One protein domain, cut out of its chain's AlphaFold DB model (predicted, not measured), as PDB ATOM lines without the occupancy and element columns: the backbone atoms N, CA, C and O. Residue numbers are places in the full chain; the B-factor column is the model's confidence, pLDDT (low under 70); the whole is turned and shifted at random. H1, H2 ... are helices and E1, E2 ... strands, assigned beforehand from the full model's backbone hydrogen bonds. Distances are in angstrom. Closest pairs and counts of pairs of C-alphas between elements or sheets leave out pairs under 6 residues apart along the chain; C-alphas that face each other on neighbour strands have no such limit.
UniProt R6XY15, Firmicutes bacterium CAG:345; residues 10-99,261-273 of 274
ATOM      1  N   VAL A  10     169.669 145.021 144.528       73.00
ATOM      2  CA  VAL A  10     169.837 145.192 145.972       73.00
ATOM      3  C   VAL A  10     171.318 145.168 146.342       73.00
ATOM      4  O   VAL A  10     172.008 144.146 146.233       73.00
ATOM      5  N   PHE A  11     171.813 146.296 146.859       75.62
ATOM      6  CA  PHE A  11     173.124 146.354 147.496       75.62
ATOM      7  C   PHE A  11     173.051 145.796 148.908       75.62
ATOM      8  O   PHE A  11     172.411 146.354 149.796       75.62
ATOM      9  N   ILE A  12     173.807 144.734 149.159       70.19
ATOM     10  CA  ILE A  12     173.793 144.048 150.455       70.19
ATOM     11  C   ILE A  12     174.208 144.972 151.614       70.19
ATOM     12  O   ILE A  12     173.726 144.823 152.733       70.19
ATOM     13  N   ASP A  13     175.049 145.975 151.354       68.44
ATOM     14  CA  ASP A  13     175.459 146.967 152.353       68.44
ATOM     15  C   ASP A  13     174.301 147.826 152.890       68.44
ATOM     16  O   ASP A  13     174.355 148.285 154.032       68.44
ATOM     17  N   GLU A  14     173.215 147.992 152.136       57.28
ATOM     18  CA  GLU A  14     172.005 148.691 152.595       57.28
ATOM     19  C   GLU A  14     171.251 147.907 153.668       57.28
ATOM     20  O   GLU A  14     170.425 148.459 154.401       57.28
ATOM     21  N   LEU A  15     171.591 146.629 153.825       61.91
ATOM     22  CA  LEU A  15     171.036 145.745 154.835       61.91
ATOM     23  C   LEU A  15     171.806 145.854 156.172       61.91
ATOM     24  O   LEU A  15     171.380 145.276 157.171       61.91
ATOM     25  N   LYS A  16     172.879 146.670 156.252       63.06
ATOM     26  CA  LYS A  16     173.625 146.974 157.500       63.06
ATOM     27  C   LYS A  16     172.764 147.597 158.598       63.06
ATOM     28  O   LYS A  16     173.095 147.461 159.774       63.06
ATOM     29  N   LYS A  17     171.668 148.278 158.242       58.12
ATOM     30  CA  LYS A  17     170.738 148.889 159.212       58.12
ATOM     31  C   LYS A  17     170.015 147.855 160.087       58.12
ATOM     32  O   LYS A  17     169.404 148.219 161.090       58.12
ATOM     33  N   TYR A  18     170.095 146.571 159.745       59.72
ATOM     34  CA  TYR A  18     169.365 145.515 160.429       59.72
ATOM     35  C   TYR A  18     170.267 144.774 161.414       59.72
ATOM     36  O   TYR A  18     171.176 144.036 161.049       59.72
ATOM     37  N   LYS A  19     169.984 144.991 162.703       57.94
ATOM     38  CA  LYS A  19     170.800 144.526 163.835       57.94
ATOM     39  C   LYS A  19     170.793 143.003 164.041       57.94
ATOM     40  O   LYS A  19     171.590 142.511 164.830       57.94
ATOM     41  N   SER A  20     169.904 142.258 163.374       65.25
ATOM     42  CA  SER A  20     169.770 140.806 163.555       65.25
ATOM     43  C   SER A  20     169.498 140.057 162.248       65.25
ATOM     44  O   SER A  20     168.883 140.586 161.319       65.25
ATOM     45  N   TYR A  21     169.889 138.783 162.221       64.56
ATOM     46  CA  TYR A  21     169.612 137.844 161.129       64.56
ATOM     47  C   TYR A  21     168.104 137.634 160.888       64.56
ATOM     48  O   TYR A  21     167.652 137.492 159.756       64.56
ATOM     49  N   ILE A  22     167.294 137.698 161.950       68.12
ATOM     50  CA  ILE A  22     165.830 137.585 161.864       68.12
ATOM     51  C   ILE A  22     165.235 138.805 161.153       68.12
ATOM     52  O   ILE A  22     164.338 138.669 160.321       68.12
ATOM     53  N   SER A  23     165.745 140.001 161.454       69.31
ATOM     54  CA  SER A  23     165.356 141.220 160.744       69.31
ATOM     55  C   SER A  23     165.678 141.101 159.254       69.31
ATOM     56  O   SER A  23     164.825 141.426 158.436       69.31
ATOM     57  N   PHE A  24     166.850 140.555 158.912       70.25
ATOM     58  CA  PHE A  24     167.271 140.315 157.530       70.25
ATOM     59  C   PHE A  24     166.298 139.394 156.772       70.25
ATOM     60  O   PHE A  24     165.823 139.759 155.700       70.25
ATOM     61  N   LEU A  25     165.910 138.254 157.361       72.81
ATOM     62  CA  LEU A  25     164.936 137.327 156.761       72.81
ATOM     63  C   LEU A  25     163.571 137.972 156.485       72.81
ATOM     64  O   LEU A  25     162.942 137.671 155.472       72.81
ATOM     65  N   LYS A  26     163.099 138.860 157.371       73.31
ATOM     66  CA  LYS A  26     161.818 139.563 157.181       73.31
ATOM     67  C   LYS A  26     161.834 140.484 155.963       73.31
ATOM     68  O   LYS A  26     160.813 140.613 155.302       73.31
ATOM     69  N   ILE A  27     162.974 141.098 155.667       74.88
ATOM     70  CA  ILE A  27     163.120 142.021 154.536       74.88
ATOM     71  C   ILE A  27     163.290 141.266 153.233       74.88
ATOM     72  O   ILE A  27     162.748 141.695 152.227       74.88
ATOM     73  N   LEU A  28     163.971 140.116 153.245       76.38
ATOM     74  CA  LEU A  28     164.063 139.281 152.046       76.38
ATOM     75  C   LEU A  28     162.691 138.918 151.476       76.38
ATOM     76  O   LEU A  28     162.553 138.829 150.266       76.38
ATOM     77  N   LYS A  29     161.657 138.793 152.320       76.25
ATOM     78  CA  LYS A  29     160.276 138.565 151.862       76.25
ATOM     79  C   LYS A  29     159.711 139.693 150.985       76.25
ATOM     80  O   LYS A  29     158.699 139.466 150.338       76.25
ATOM     81  N   GLN A  30     160.320 140.878 150.989       81.25
ATOM     82  CA  GLN A  30     159.934 142.017 150.146       81.25
ATOM     83  C   GLN A  30     160.545 141.941 148.741       81.25
ATOM     84  O   GLN A  30     160.130 142.693 147.871       81.25
ATOM     85  N   TYR A  31     161.521 141.053 148.529       84.00
ATOM     86  CA  TYR A  31     162.244 140.904 147.271       84.00
ATOM     87  C   TYR A  31     161.898 139.567 146.611       84.00
ATOM     88  O   TYR A  31     161.998 138.503 147.242       84.00
ATOM     89  N   ASP A  32     161.519 139.617 145.336       86.75
ATOM     90  CA  ASP A  32     161.258 138.436 144.515       86.75
ATOM     91  C   ASP A  32     162.542 137.646 144.194       86.75
ATOM     92  O   ASP A  32     163.660 138.038 144.531       86.75
ATOM     93  N   LYS A  33     162.389 136.483 143.552       86.38
ATOM     94  CA  LYS A  33     163.521 135.604 143.213       86.38
ATOM     95  C   LYS A  33     164.363 136.095 142.036       86.38
ATOM     96  O   LYS A  33     165.470 135.582 141.858       86.38
ATOM     97  N   GLU A  34     163.869 137.070 141.281       85.94
ATOM     98  CA  GLU A  34     164.545 137.677 140.134       85.94
ATOM     99  C   GLU A  34     165.465 138.830 140.563       85.94
ATOM    100  O   GLU A  34     166.398 139.181 139.837       85.94
ATOM    101  N   CYS A  35     165.284 139.356 141.779       88.19
ATOM    102  CA  CYS A  35     166.125 140.391 142.366       88.19
ATOM    103  C   CYS A  35     167.619 140.041 142.305       88.19
ATOM    104  O   CYS A  35     168.071 138.967 142.717       88.19
ATOM    105  N   VAL A  36     168.404 141.010 141.838       90.44
ATOM    106  CA  VAL A  36     169.856 140.936 141.719       90.44
ATOM    107  C   VAL A  36     170.492 141.378 143.031       90.44
ATOM    108  O   VAL A  36     170.360 142.529 143.440       90.44
ATOM    109  N   PHE A  37     171.252 140.494 143.670       90.12
ATOM    110  CA  PHE A  37     172.033 140.825 144.859       90.12
ATOM    111  C   PHE A  37     173.500 141.019 144.493       90.12
ATOM    112  O   PHE A  37     174.158 140.092 144.019       90.12
ATOM    113  N   LEU A  38     174.029 142.212 144.775       90.50
ATOM    114  CA  LEU A  38     175.433 142.557 144.549       90.50
ATOM    115  C   LEU A  38     176.129 142.883 145.876       90.50
ATOM    116  O   LEU A  38     175.653 143.699 146.673       90.50
ATOM    117  N   SER A  39     177.290 142.269 146.112       89.62
ATOM    118  CA  SER A  39     178.111 142.527 147.301       89.62
ATOM    119  C   SER A  39     179.551 142.888 146.948       89.62
ATOM    120  O   SER A  39     180.185 142.213 146.149       89.62
ATOM    121  N   PHE A  40     180.093 143.913 147.607       88.12
ATOM    122  CA  PHE A  40     181.492 144.354 147.479       88.12
ATOM    123  C   PHE A  40     182.413 143.730 148.542       88.12
ATOM    124  O   PHE A  40     183.493 144.247 148.830       88.12
ATOM    125  N   GLY A  41     181.978 142.641 149.180       83.88
ATOM    126  CA  GLY A  41     182.692 142.019 150.290       83.88
ATOM    127  C   GLY A  41     182.218 142.462 151.676       83.88
ATOM    128  O   GLY A  41     181.149 143.045 151.870       83.88
ATOM    129  N   GLY A  42     183.048 142.156 152.677       78.88
ATOM    130  CA  GLY A  42     182.758 142.408 154.089       78.88
ATOM    131  C   GLY A  42     181.885 141.331 154.740       78.88
ATOM    132  O   GLY A  42     181.461 140.365 154.113       78.88
ATOM    133  N   ARG A  43     181.617 141.482 156.045       74.00
ATOM    134  CA  ARG A  43     180.881 140.466 156.829       74.00
ATOM    135  C   ARG A  43     179.517 140.126 156.235       74.00
ATOM    136  O   ARG A  43     179.065 139.011 156.412       74.00
ATOM    137  N   LEU A  44     178.882 141.049 155.520       72.19
ATOM    138  CA  LEU A  44     177.563 140.801 154.956       72.19
ATOM    139  C   LEU A  44     177.567 139.876 153.739       72.19
ATOM    140  O   LEU A  44     176.549 139.247 153.490       72.19
ATOM    141  N   SER A  45     178.677 139.697 153.017       78.12
ATOM    142  CA  SER A  45     178.710 138.725 151.909       78.12
ATOM    143  C   SER A  45     178.511 137.284 152.389       78.12
ATOM    144  O   SER A  45     178.139 136.420 151.604       78.12
ATOM    145  N   THR A  46     178.686 137.003 153.686       81.69
ATOM    146  CA  THR A  46     178.455 135.662 154.245       81.69
ATOM    147  C   THR A  46     176.976 135.269 154.293       81.69
ATOM    148  O   THR A  46     176.680 134.149 154.691       81.69
ATOM    149  N   VAL A  47     176.044 136.148 153.897       84.50
ATOM    150  CA  VAL A  47     174.611 135.818 153.763       84.50
ATOM    151  C   VAL A  47     174.266 135.152 152.425       84.50
ATOM    152  O   VAL A  47     173.170 134.620 152.277       84.50
ATOM    153  N   PHE A  48     175.188 135.138 151.456       90.06
ATOM    154  CA  PHE A  48     174.982 134.536 150.129       90.06
ATOM    155  C   PHE A  48     174.637 133.039 150.157       90.06
ATOM    156  O   PHE A  48     173.719 132.657 149.432       90.06
ATOM    157  N   PRO A  49     175.265 132.197 151.006       91.44
ATOM    158  CA  PRO A  49     174.830 130.813 151.179       91.44
ATOM    159  C   PRO A  49     173.345 130.705 151.548       91.44
ATOM    160  O   PRO A  49     172.620 129.882 150.998       91.44
ATOM    161  N   MET A  50     172.862 131.571 152.445       88.19
ATOM    162  CA  MET A  50     171.454 131.577 152.840       88.19
ATOM    163  C   MET A  50     170.553 132.065 151.703       88.19
ATOM    164  O   MET A  50     169.528 131.440 151.455       88.19
ATOM    165  N   LEU A  51     170.910 133.151 151.006       90.00
ATOM    166  CA  LEU A  51     170.155 133.608 149.831       90.00
ATOM    167  C   LEU A  51     170.004 132.469 148.815       90.00
ATOM    168  O   LEU A  51     168.909 132.208 148.322       90.00
ATOM    169  N   TYR A  52     171.080 131.722 148.590       93.19
ATOM    170  CA  TYR A  52     171.057 130.560 147.721       93.19
ATOM    171  C   TYR A  52     170.122 129.452 148.240       93.19
ATOM    172  O   TYR A  52     169.314 128.929 147.474       93.19
ATOM    173  N   ILE A  53     170.158 129.108 149.531       92.38
ATOM    174  CA  ILE A  53     169.229 128.122 150.122       92.38
ATOM    175  C   ILE A  53     167.767 128.577 149.984       92.38
ATOM    176  O   ILE A  53     166.891 127.771 149.694       92.38
ATOM    177  N   LEU A  54     167.506 129.879 150.120       89.69
ATOM    178  CA  LEU A  54     166.178 130.476 149.967       89.69
ATOM    179  C   LEU A  54     165.725 130.606 148.501       89.69
ATOM    180  O   LEU A  54     164.670 131.185 148.249       89.69
ATOM    181  N   GLY A  55     166.494 130.103 147.533       91.38
ATOM    182  CA  GLY A  55     166.122 130.075 146.118       91.38
ATOM    183  C   GLY A  55     166.484 131.332 145.324       91.38
ATOM    184  O   GLY A  55     166.103 131.429 144.164       91.38
ATOM    185  N   TYR A  56     167.226 132.283 145.898       91.56
ATOM    186  CA  TYR A  56     167.785 133.393 145.120       91.56
ATOM    187  C   TYR A  56     168.970 132.885 144.289       91.56
ATOM    188  O   TYR A  56     169.819 132.131 144.779       91.56
ATOM    189  N   ARG A  57     169.014 133.269 143.011       92.50
ATOM    190  CA  ARG A  57     170.031 132.797 142.052       92.50
ATOM    191  C   ARG A  57     170.801 133.926 141.371       92.50
ATOM    192  O   ARG A  57     171.927 133.696 140.945       92.50
ATOM    193  N   ASN A  58     170.262 135.144 141.346       92.81
ATOM    194  CA  ASN A  58     170.915 136.328 140.777       92.81
ATOM    195  C   ASN A  58     171.896 136.954 141.778       92.81
ATOM    196  O   ASN A  58     171.741 138.087 142.225       92.81
ATOM    197  N   LEU A  59     172.894 136.163 142.177       92.94
ATOM    198  CA  LEU A  59     173.879 136.513 143.194       92.94
ATOM    199  C   LEU A  59     175.217 136.865 142.536       92.94
ATOM    200  O   LEU A  59     175.771 136.073 141.770       92.94
ATOM    201  N   TYR A  60     175.753 138.035 142.871       93.25
ATOM    202  CA  TYR A  60     176.988 138.570 142.307       93.25
ATOM    203  C   TYR A  60     177.880 139.157 143.400       93.25
ATOM    204  O   TYR A  60     177.415 139.792 144.351       93.25
ATOM    205  N   ILE A  61     179.189 138.989 143.240       92.69
ATOM    206  CA  ILE A  61     180.184 139.636 144.099       92.69
ATOM    207  C   ILE A  61     181.143 140.491 143.283       92.69
ATOM    208  O   ILE A  61     181.390 140.223 142.109       92.69
ATOM    209  N   TYR A  62     181.699 141.500 143.938       92.62
ATOM    210  CA  TYR A  62     182.650 142.443 143.381       92.62
ATOM    211  C   TYR A  62     183.882 142.508 144.289       92.62
ATOM    212  O   TYR A  62     183.797 142.923 145.446       92.62
ATOM    213  N   GLU A  63     185.037 142.088 143.778       93.12
ATOM    214  CA  GLU A  63     186.311 142.138 144.496       93.12
ATOM    215  C   GLU A  63     187.160 143.320 144.016       93.12
ATOM    216  O   GLU A  63     187.508 143.437 142.842       93.12
ATOM    217  N   LEU A  64     187.496 144.215 144.940       92.94
ATOM    218  CA  LEU A  64     188.219 145.443 144.618       92.94
ATOM    219  C   LEU A  64     189.733 145.297 144.772       92.94
ATOM    220  O   LEU A  64     190.453 146.133 144.242       92.94
ATOM    221  N   ASN A  65     190.223 144.279 145.482       93.38
ATOM    222  CA  ASN A  65     191.654 144.067 145.705       93.38
ATOM    223  C   ASN A  65     192.214 142.946 144.824       93.38
ATOM    224  O   ASN A  65     191.476 142.149 144.249       93.38
ATOM    225  N   ARG A  66     193.544 142.867 144.740       93.06
ATOM    226  CA  ARG A  66     194.262 141.841 143.981       93.06
ATOM    227  C   ARG A  66     194.104 140.439 144.564       93.06
ATOM    228  O   ARG A  66     194.047 139.463 143.815       93.06
ATOM    229  N   ILE A  67     194.032 140.324 145.886       91.31
ATOM    230  CA  ILE A  67     193.730 139.064 146.565       91.31
ATOM    231  C   ILE A  67     192.250 139.097 146.975       91.31
ATOM    232  O   ILE A  67     191.714 140.106 147.421       91.31
ATOM    233  N   MET A  68     191.549 137.975 146.795       90.56
ATOM    234  CA  MET A  68     190.139 137.892 147.173       90.56
ATOM    235  C   MET A  68     189.984 137.790 148.694       90.56
ATOM    236  O   MET A  68     190.577 136.909 149.332       90.56
ATOM    237  N   GLY A  69     189.142 138.644 149.271       88.88
ATOM    238  CA  GLY A  69     188.838 138.625 150.699       88.88
ATOM    239  C   GLY A  69     188.073 137.368 151.131       88.88
ATOM    240  O   GLY A  69     187.322 136.772 150.358       88.88
ATOM    241  N   LYS A  70     188.213 136.970 152.404       88.31
ATOM    242  CA  LYS A  70     187.565 135.762 152.963       88.31
ATOM    243  C   LYS A  70     186.047 135.722 152.753       88.31
ATOM    244  O   LYS A  70     185.511 134.688 152.374       88.31
ATOM    245  N   SER A  71     185.356 136.842 152.953       88.19
ATOM    246  CA  SER A  71     183.902 136.912 152.764       88.19
ATOM    247  C   SER A  71     183.487 136.691 151.307       88.19
ATOM    248  O   SER A  71     182.532 135.962 151.052       88.19
ATOM    249  N   ASN A  72     184.246 137.242 150.357       91.06
ATOM    250  CA  ASN A  72     184.035 137.000 148.930       91.06
ATOM    251  C   ASN A  72     184.354 135.546 148.559       91.06
ATOM    252  O   ASN A  72     183.600 134.935 147.809       91.06
ATOM    253  N   LYS A  73     185.398 134.944 149.150       90.31
ATOM    254  CA  LYS A  73     185.699 133.511 148.984       90.31
ATOM    255  C   LYS A  73     184.540 132.615 149.439       90.31
ATOM    256  O   LYS A  73     184.251 131.641 148.754       90.31
ATOM    257  N   ILE A  74     183.869 132.955 150.544       90.31
ATOM    258  CA  ILE A  74     182.685 132.227 151.045       90.31
ATOM    259  C   ILE A  74     181.485 132.399 150.105       90.31
ATOM    260  O   ILE A  74     180.770 131.437 149.853       90.31
ATOM    261  N   ALA A  75     181.250 133.607 149.592       91.12
ATOM    262  CA  ALA A  75     180.108 133.900 148.724       91.12
ATOM    263  C   ALA A  75     180.264 133.343 147.296       91.12
ATOM    264  O   ALA A  75     179.274 132.980 146.662       91.12
ATOM    265  N   LYS A  76     181.503 133.252 146.795       92.12
ATOM    266  CA  LYS A  76     181.841 132.888 145.410       92.12
ATOM    267  C   LYS A  76     181.128 131.633 144.874       92.12
ATOM    268  O   LYS A  76     180.630 131.725 143.757       92.12
ATOM    269  N   PRO A  77     181.037 130.495 145.595       92.31
ATOM    270  CA  PRO A  77     180.383 129.287 145.075       92.31
ATOM    271  C   PRO A  77     178.889 129.453 144.772       92.31
ATOM    272  O   PRO A  77     178.327 128.656 144.031       92.31
ATOM    273  N   PHE A  78     178.249 130.474 145.343       93.00
ATOM    274  CA  PHE A  78     176.818 130.740 145.194       93.00
ATOM    275  C   PHE A  78     176.516 131.790 144.120       93.00
ATOM    276  O   PHE A  78     175.350 132.059 143.844       93.00
ATOM    277  N   CYS A  79     177.549 132.418 143.552       92.00
ATOM    278  CA  CYS A  79     177.405 133.532 142.622       92.00
ATOM    279  C   CYS A  79     177.418 133.062 141.167       92.00
ATOM    280  O   CYS A  79     178.224 132.203 140.808       92.00
ATOM    281  N   LYS A  80     176.611 133.703 140.311       92.50
ATOM    282  CA  LYS A  80     176.684 133.523 138.851       92.50
ATOM    283  C   LYS A  80     178.032 134.008 138.309       92.50
ATOM    284  O   LYS A  80     178.702 133.311 137.551       92.50
ATOM    285  N   LYS A  81     178.468 135.192 138.754       92.12
ATOM    286  CA  LYS A  81     179.703 135.835 138.287       92.12
ATOM    287  C   LYS A  81     180.391 136.641 139.387       92.12
ATOM    288  O   LYS A  81     179.753 137.152 140.312       92.12
ATOM    289  N   VAL A  82     181.712 136.744 139.267       93.19
ATOM    290  CA  VAL A  82     182.557 137.608 140.092       93.19
ATOM    291  C   VAL A  82     183.054 138.763 139.234       93.19
ATOM    292  O   VAL A  82     183.683 138.550 138.200       93.19
ATOM    293  N   PHE A  83     182.806 139.988 139.670       94.31
ATOM    294  CA  PHE A  83     183.386 141.189 139.085       94.31
ATOM    295  C   PHE A  83     184.635 141.591 139.856       94.31
ATOM    296  O   PHE A  83     184.720 141.350 141.064       94.31
ATOM    297  N   SER A  84     185.613 142.198 139.191       94.19
ATOM    298  CA  SER A  84     186.789 142.688 139.902       94.19
ATOM    299  C   SER A  84     187.403 143.960 139.334       94.19
ATOM    300  O   SER A  84     187.228 144.295 138.159       94.19
ATOM    301  N   TYR A  85     188.137 144.662 140.204       94.75
ATOM    302  CA  TYR A  85     188.974 145.797 139.821       94.75
ATOM    303  C   TYR A  85     190.353 145.345 139.344       94.75
ATOM    304  O   TYR A  85     190.761 145.654 138.228       94.75
ATOM    305  N   PHE A  86     191.054 144.576 140.171       94.25
ATOM    306  CA  PHE A  86     192.293 143.925 139.772       94.25
ATOM    307  C   PHE A  86     191.968 142.591 139.096       94.25
ATOM    308  O   PHE A  86     190.997 141.932 139.487       94.25
ATOM    309  N   PRO A  87     192.780 142.125 138.132       91.69
ATOM    310  CA  PRO A  87     192.687 140.737 137.709       91.69
ATOM    311  C   PRO A  87     192.921 139.820 138.911       91.69
ATOM    312  O   PRO A  87     193.727 140.137 139.784       91.69
ATOM    313  N   LEU A  88     192.206 138.703 138.986       88.62
ATOM    314  CA  LEU A  88     192.332 137.754 140.090       88.62
ATOM    315  C   LEU A  88     193.011 136.489 139.576       88.62
ATOM    316  O   LEU A  88     192.563 135.896 138.601       88.62
ATOM    317  N   SER A  89     194.066 136.038 140.251       71.00
ATOM    318  CA  SER A  89     194.859 134.873 139.827       71.00
ATOM    319  C   SER A  89     194.130 133.524 139.943       71.00
ATOM    320  O   SER A  89     194.619 132.520 139.444       71.00
ATOM    321  N   THR A  90     192.976 133.460 140.618       65.50
ATOM    322  CA  THR A  90     192.441 132.201 141.181       65.50
ATOM    323  C   THR A  90     191.014 131.849 140.757       65.50
ATOM    324  O   THR A  90     190.351 131.034 141.410       65.50
ATOM    325  N   ALA A  91     190.457 132.460 139.711       63.09
ATOM    326  CA  ALA A  91     189.030 132.289 139.451       63.09
ATOM    327  C   ALA A  91     188.654 132.219 137.968       63.09
ATOM    328  O   ALA A  91     188.861 133.159 137.214       63.09
ATOM    329  N   LYS A  92     188.022 131.093 137.604       64.38
ATOM    330  CA  LYS A  92     187.533 130.777 136.254       64.38
ATOM    331  C   LYS A  92     186.342 131.647 135.798       64.38
ATOM    332  O   LYS A  92     186.150 131.791 134.603       64.38
ATOM    333  N   ASN A  93     185.610 132.276 136.729       76.62
ATOM    334  CA  ASN A  93     184.405 133.087 136.455       76.62
ATOM    335  C   ASN A  93     184.566 134.552 136.908       76.62
ATOM    336  O   ASN A  93     183.666 135.117 137.537       76.62
ATOM    337  N   VAL A  94     185.737 135.148 136.664       88.44
ATOM    338  CA  VAL A  94     185.999 136.560 136.984       88.44
ATOM    339  C   VAL A  94     185.963 137.408 135.728       88.44
ATOM    340  O   VAL A  94     186.691 137.138 134.779       88.44
ATOM    341  N   LYS A  95     185.160 138.472 135.758       91.75
ATOM    342  CA  LYS A  95     185.197 139.545 134.766       91.75
ATOM    343  C   LYS A  95     185.856 140.771 135.392       91.75
ATOM    344  O   LYS A  95     185.296 141.388 136.300       91.75
ATOM    345  N   VAL A  96     187.043 141.125 134.903       93.12
ATOM    346  CA  VAL A  96     187.709 142.374 135.288       93.12
ATOM    347  C   VAL A  96     186.991 143.514 134.578       93.12
ATOM    348  O   VAL A  96     186.940 143.542 133.352       93.12
ATOM    349  N   ILE A  97     186.378 144.411 135.344       91.94
ATOM    350  CA  ILE A  97     185.587 145.523 134.794       91.94
ATOM    351  C   ILE A  97     186.018 146.885 135.331       91.94
ATOM    352  O   ILE A  97     185.653 147.896 134.737       91.94
ATOM    353  N   GLY A  98     186.797 146.929 136.417       92.19
ATOM    354  CA  GLY A  98     187.320 148.164 136.992       92.19
ATOM    355  C   GLY A  98     186.871 148.415 138.429       92.19
ATOM    356  O   GLY A  98     186.397 147.525 139.115       92.19
ATOM    357  N   HIS A  99     187.046 149.644 138.910       91.88
ATOM    358  CA  HIS A  99     186.505 150.084 140.199       91.88
ATOM    359  C   HIS A  99     185.198 150.855 139.950       91.88
ATOM    360  O   HIS A  99     185.198 151.702 139.064       91.88
ATOM    361  N   PHE A 261     183.620 153.174 131.653       86.12
ATOM    362  CA  PHE A 261     182.248 152.655 131.595       86.12
ATOM    363  C   PHE A 261     182.009 151.473 132.546       86.12
ATOM    364  O   PHE A 261     181.187 150.602 132.273       86.12
ATOM    365  N   VAL A 262     182.726 151.443 133.681       88.94
ATOM    366  CA  VAL A 262     182.745 150.312 134.628       88.94
ATOM    367  C   VAL A 262     181.336 149.883 135.007       88.94
ATOM    368  O   VAL A 262     181.041 148.693 135.094       88.94
ATOM    369  N   LEU A 263     180.459 150.862 135.225       85.94
ATOM    370  CA  LEU A 263     179.108 150.572 135.641       85.94
ATOM    371  C   LEU A 263     178.210 150.059 134.507       85.94
ATOM    372  O   LEU A 263     177.430 149.140 134.732       85.94
ATOM    373  N   ASN A 264     178.352 150.598 133.297       87.00
ATOM    374  CA  ASN A 264     177.622 150.091 132.136       87.00
ATOM    375  C   ASN A 264     178.041 148.644 131.850       87.00
ATOM    376  O   ASN A 264     177.190 147.772 131.731       87.00
ATOM    377  N   ASN A 265     179.348 148.367 131.888       89.69
ATOM    378  CA  ASN A 265     179.903 147.026 131.693       89.69
ATOM    379  C   ASN A 265     179.451 146.031 132.777       89.69
ATOM    380  O   ASN A 265     179.329 144.832 132.507       89.69
ATOM    381  N   LEU A 266     179.251 146.509 134.013       89.88
ATOM    382  CA  LEU A 266     178.675 145.720 135.102       89.88
ATOM    383  C   LEU A 266     177.218 145.359 134.794       89.88
ATOM    384  O   LEU A 266     176.864 144.187 134.870       89.88
ATOM    385  N   LEU A 267     176.402 146.357 134.446       87.56
ATOM    386  CA  LEU A 267     174.975 146.193 134.161       87.56
ATOM    387  C   LEU A 267     174.732 145.267 132.972       87.56
ATOM    388  O   LEU A 267     174.030 144.276 133.118       87.56
ATOM    389  N   GLU A 268     175.395 145.522 131.848       89.12
ATOM    390  CA  GLU A 268     175.313 144.682 130.651       89.12
ATOM    391  C   GLU A 268     175.717 143.233 130.956       89.12
ATOM    392  O   GLU A 268     175.107 142.280 130.481       89.12
ATOM    393  N   SER A 269     176.727 143.036 131.811       89.81
ATOM    394  CA  SER A 269     177.137 141.688 132.200       89.81
ATOM    395  C   SER A 269     176.165 140.984 133.142       89.81
ATOM    396  O   SER A 269     176.269 139.765 133.243       89.81
ATOM    397  N   ILE A 270     175.334 141.711 133.887       89.69
ATOM    398  CA  ILE A 270     174.276 141.127 134.719       89.69
ATOM    399  C   ILE A 270     173.071 140.801 133.837       89.69
ATOM    400  O   ILE A 270     172.517 139.714 133.958       89.69
ATOM    401  N   ASP A 271     172.712 141.711 132.932       86.38
ATOM    402  CA  ASP A 271     171.567 141.560 132.037       86.38
ATOM    403  C   ASP A 271     171.780 140.383 131.054       86.38
ATOM    404  O   ASP A 271     170.853 139.621 130.826       86.38
ATOM    405  N   ASN A 272     173.008 140.141 130.569       84.38
ATOM    406  CA  ASN A 272     173.340 138.989 129.704       84.38
ATOM    407  C   ASN A 272     173.365 137.613 130.416       84.38
ATOM    408  O   ASN A 272     173.548 136.591 129.759       84.38
ATOM    409  N   GLU A 273     173.284 137.574 131.748       78.81
ATOM    410  CA  GLU A 273     173.307 136.338 132.561       78.81
ATOM    411  C   GLU A 273     171.913 135.941 133.079       78.81
ATOM    412  O   GLU A 273     171.773 134.929 133.783       78.81
TER     413      GLU A 273
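What this domain is: This is residues 10 to 99 and 261 to 273 of the 274 residues of a protein of Firmicutes bacterium CAG:345 (UniProt R6XY15). A twisted sheet of four parallel strands stands between helices: H3 and H4 pack side by side over E1 and E2 on one face, and H5 covers part of the other. H1 and H2 lie past the E1 edge, at one end of the longest axis, with H2 farthest out. The printed part has 103 residues, with five named helices and four named strands in the order H1 H2 E1 H3 E2 H4 E3 E4 H5; the sheet's order is E1 E2 E3 E4. The class is mixed, helices and strands, in three layers, helices on both faces of the sheet; the whole is compact, with a radius of gyration of the C-alphas of 13.3 A and spans of 36 by 27 by 22 A.

How they stand to each other: E1, residues 36 to 39, is parallel to E2, residues 59 to 63, with N 60 and O 37 2.8 A apart, within hydrogen-bond range. E3, residues 81 to 84, is parallel to E2, with N 83 and O 61 at 2.8 A, and to E4, residues 94 to 96, with N 95 and O 82 at 2.9 A. H3, residues 43 to 53, is 9.5 A over the sheet, over E1 and only just over E2, with 3 C-alphas there. H4, residues 70 to 78, is on the same face, over E2 at 8.6 A. H3 and H4 touch at a shallow tilt of 17 degrees, the same way; their closest C-alphas, Phe 48 and Ala 75, are 5.4 A apart. E1, H3, E2 and E2, H4, E3 are strand-helix-strand units, parallel neighbour strands with a helix between, with right-handed crossovers. H5, residues 262 to 271, is on the opposite face at 9.3 A, along E3 at 3 degrees on the local plane. H1, residues 12 to 17, only grazes the sheet and touches H3, with the C-alphas of Ile 12 and Leu 44 closest at 6.7 A. H2, residues 21 to 28, is near H3 and close but not clearly touching H1, with the C-alphas of Leu 15 and Phe 24 closest at 7.1 A. Every O i to N i+4 pair is within hydrogen-bond range in H2 and H5, but 0 of 2 in H1, 3 of 7 in H3 and 3 of 5 in H4; of O i to N i+3 pairs, H1 has 2 of 3 and H3 7 of 8.

Where its parts are: E2 is 13.7 A long, H3 18.3 A, H5 14.4 A and H4 14.2 A. H1 begins at C-alpha 12 (173.793, 144.048, 150.455), and H5 ends at C-alpha 271 (171.567, 141.560, 132.037).

The domain as a whole: The two C-alphas farthest apart, Lys 26 and Ser 89, are 37.6 A apart. Residues 100 to 260 are not printed, and C-alphas 99 and 261 are 9.9 A apart across this cut. Of the links printed whole, none is long. The mean pLDDT of the printed part is 84.0; residues 13 to 23 and 90 to 92 are under 70.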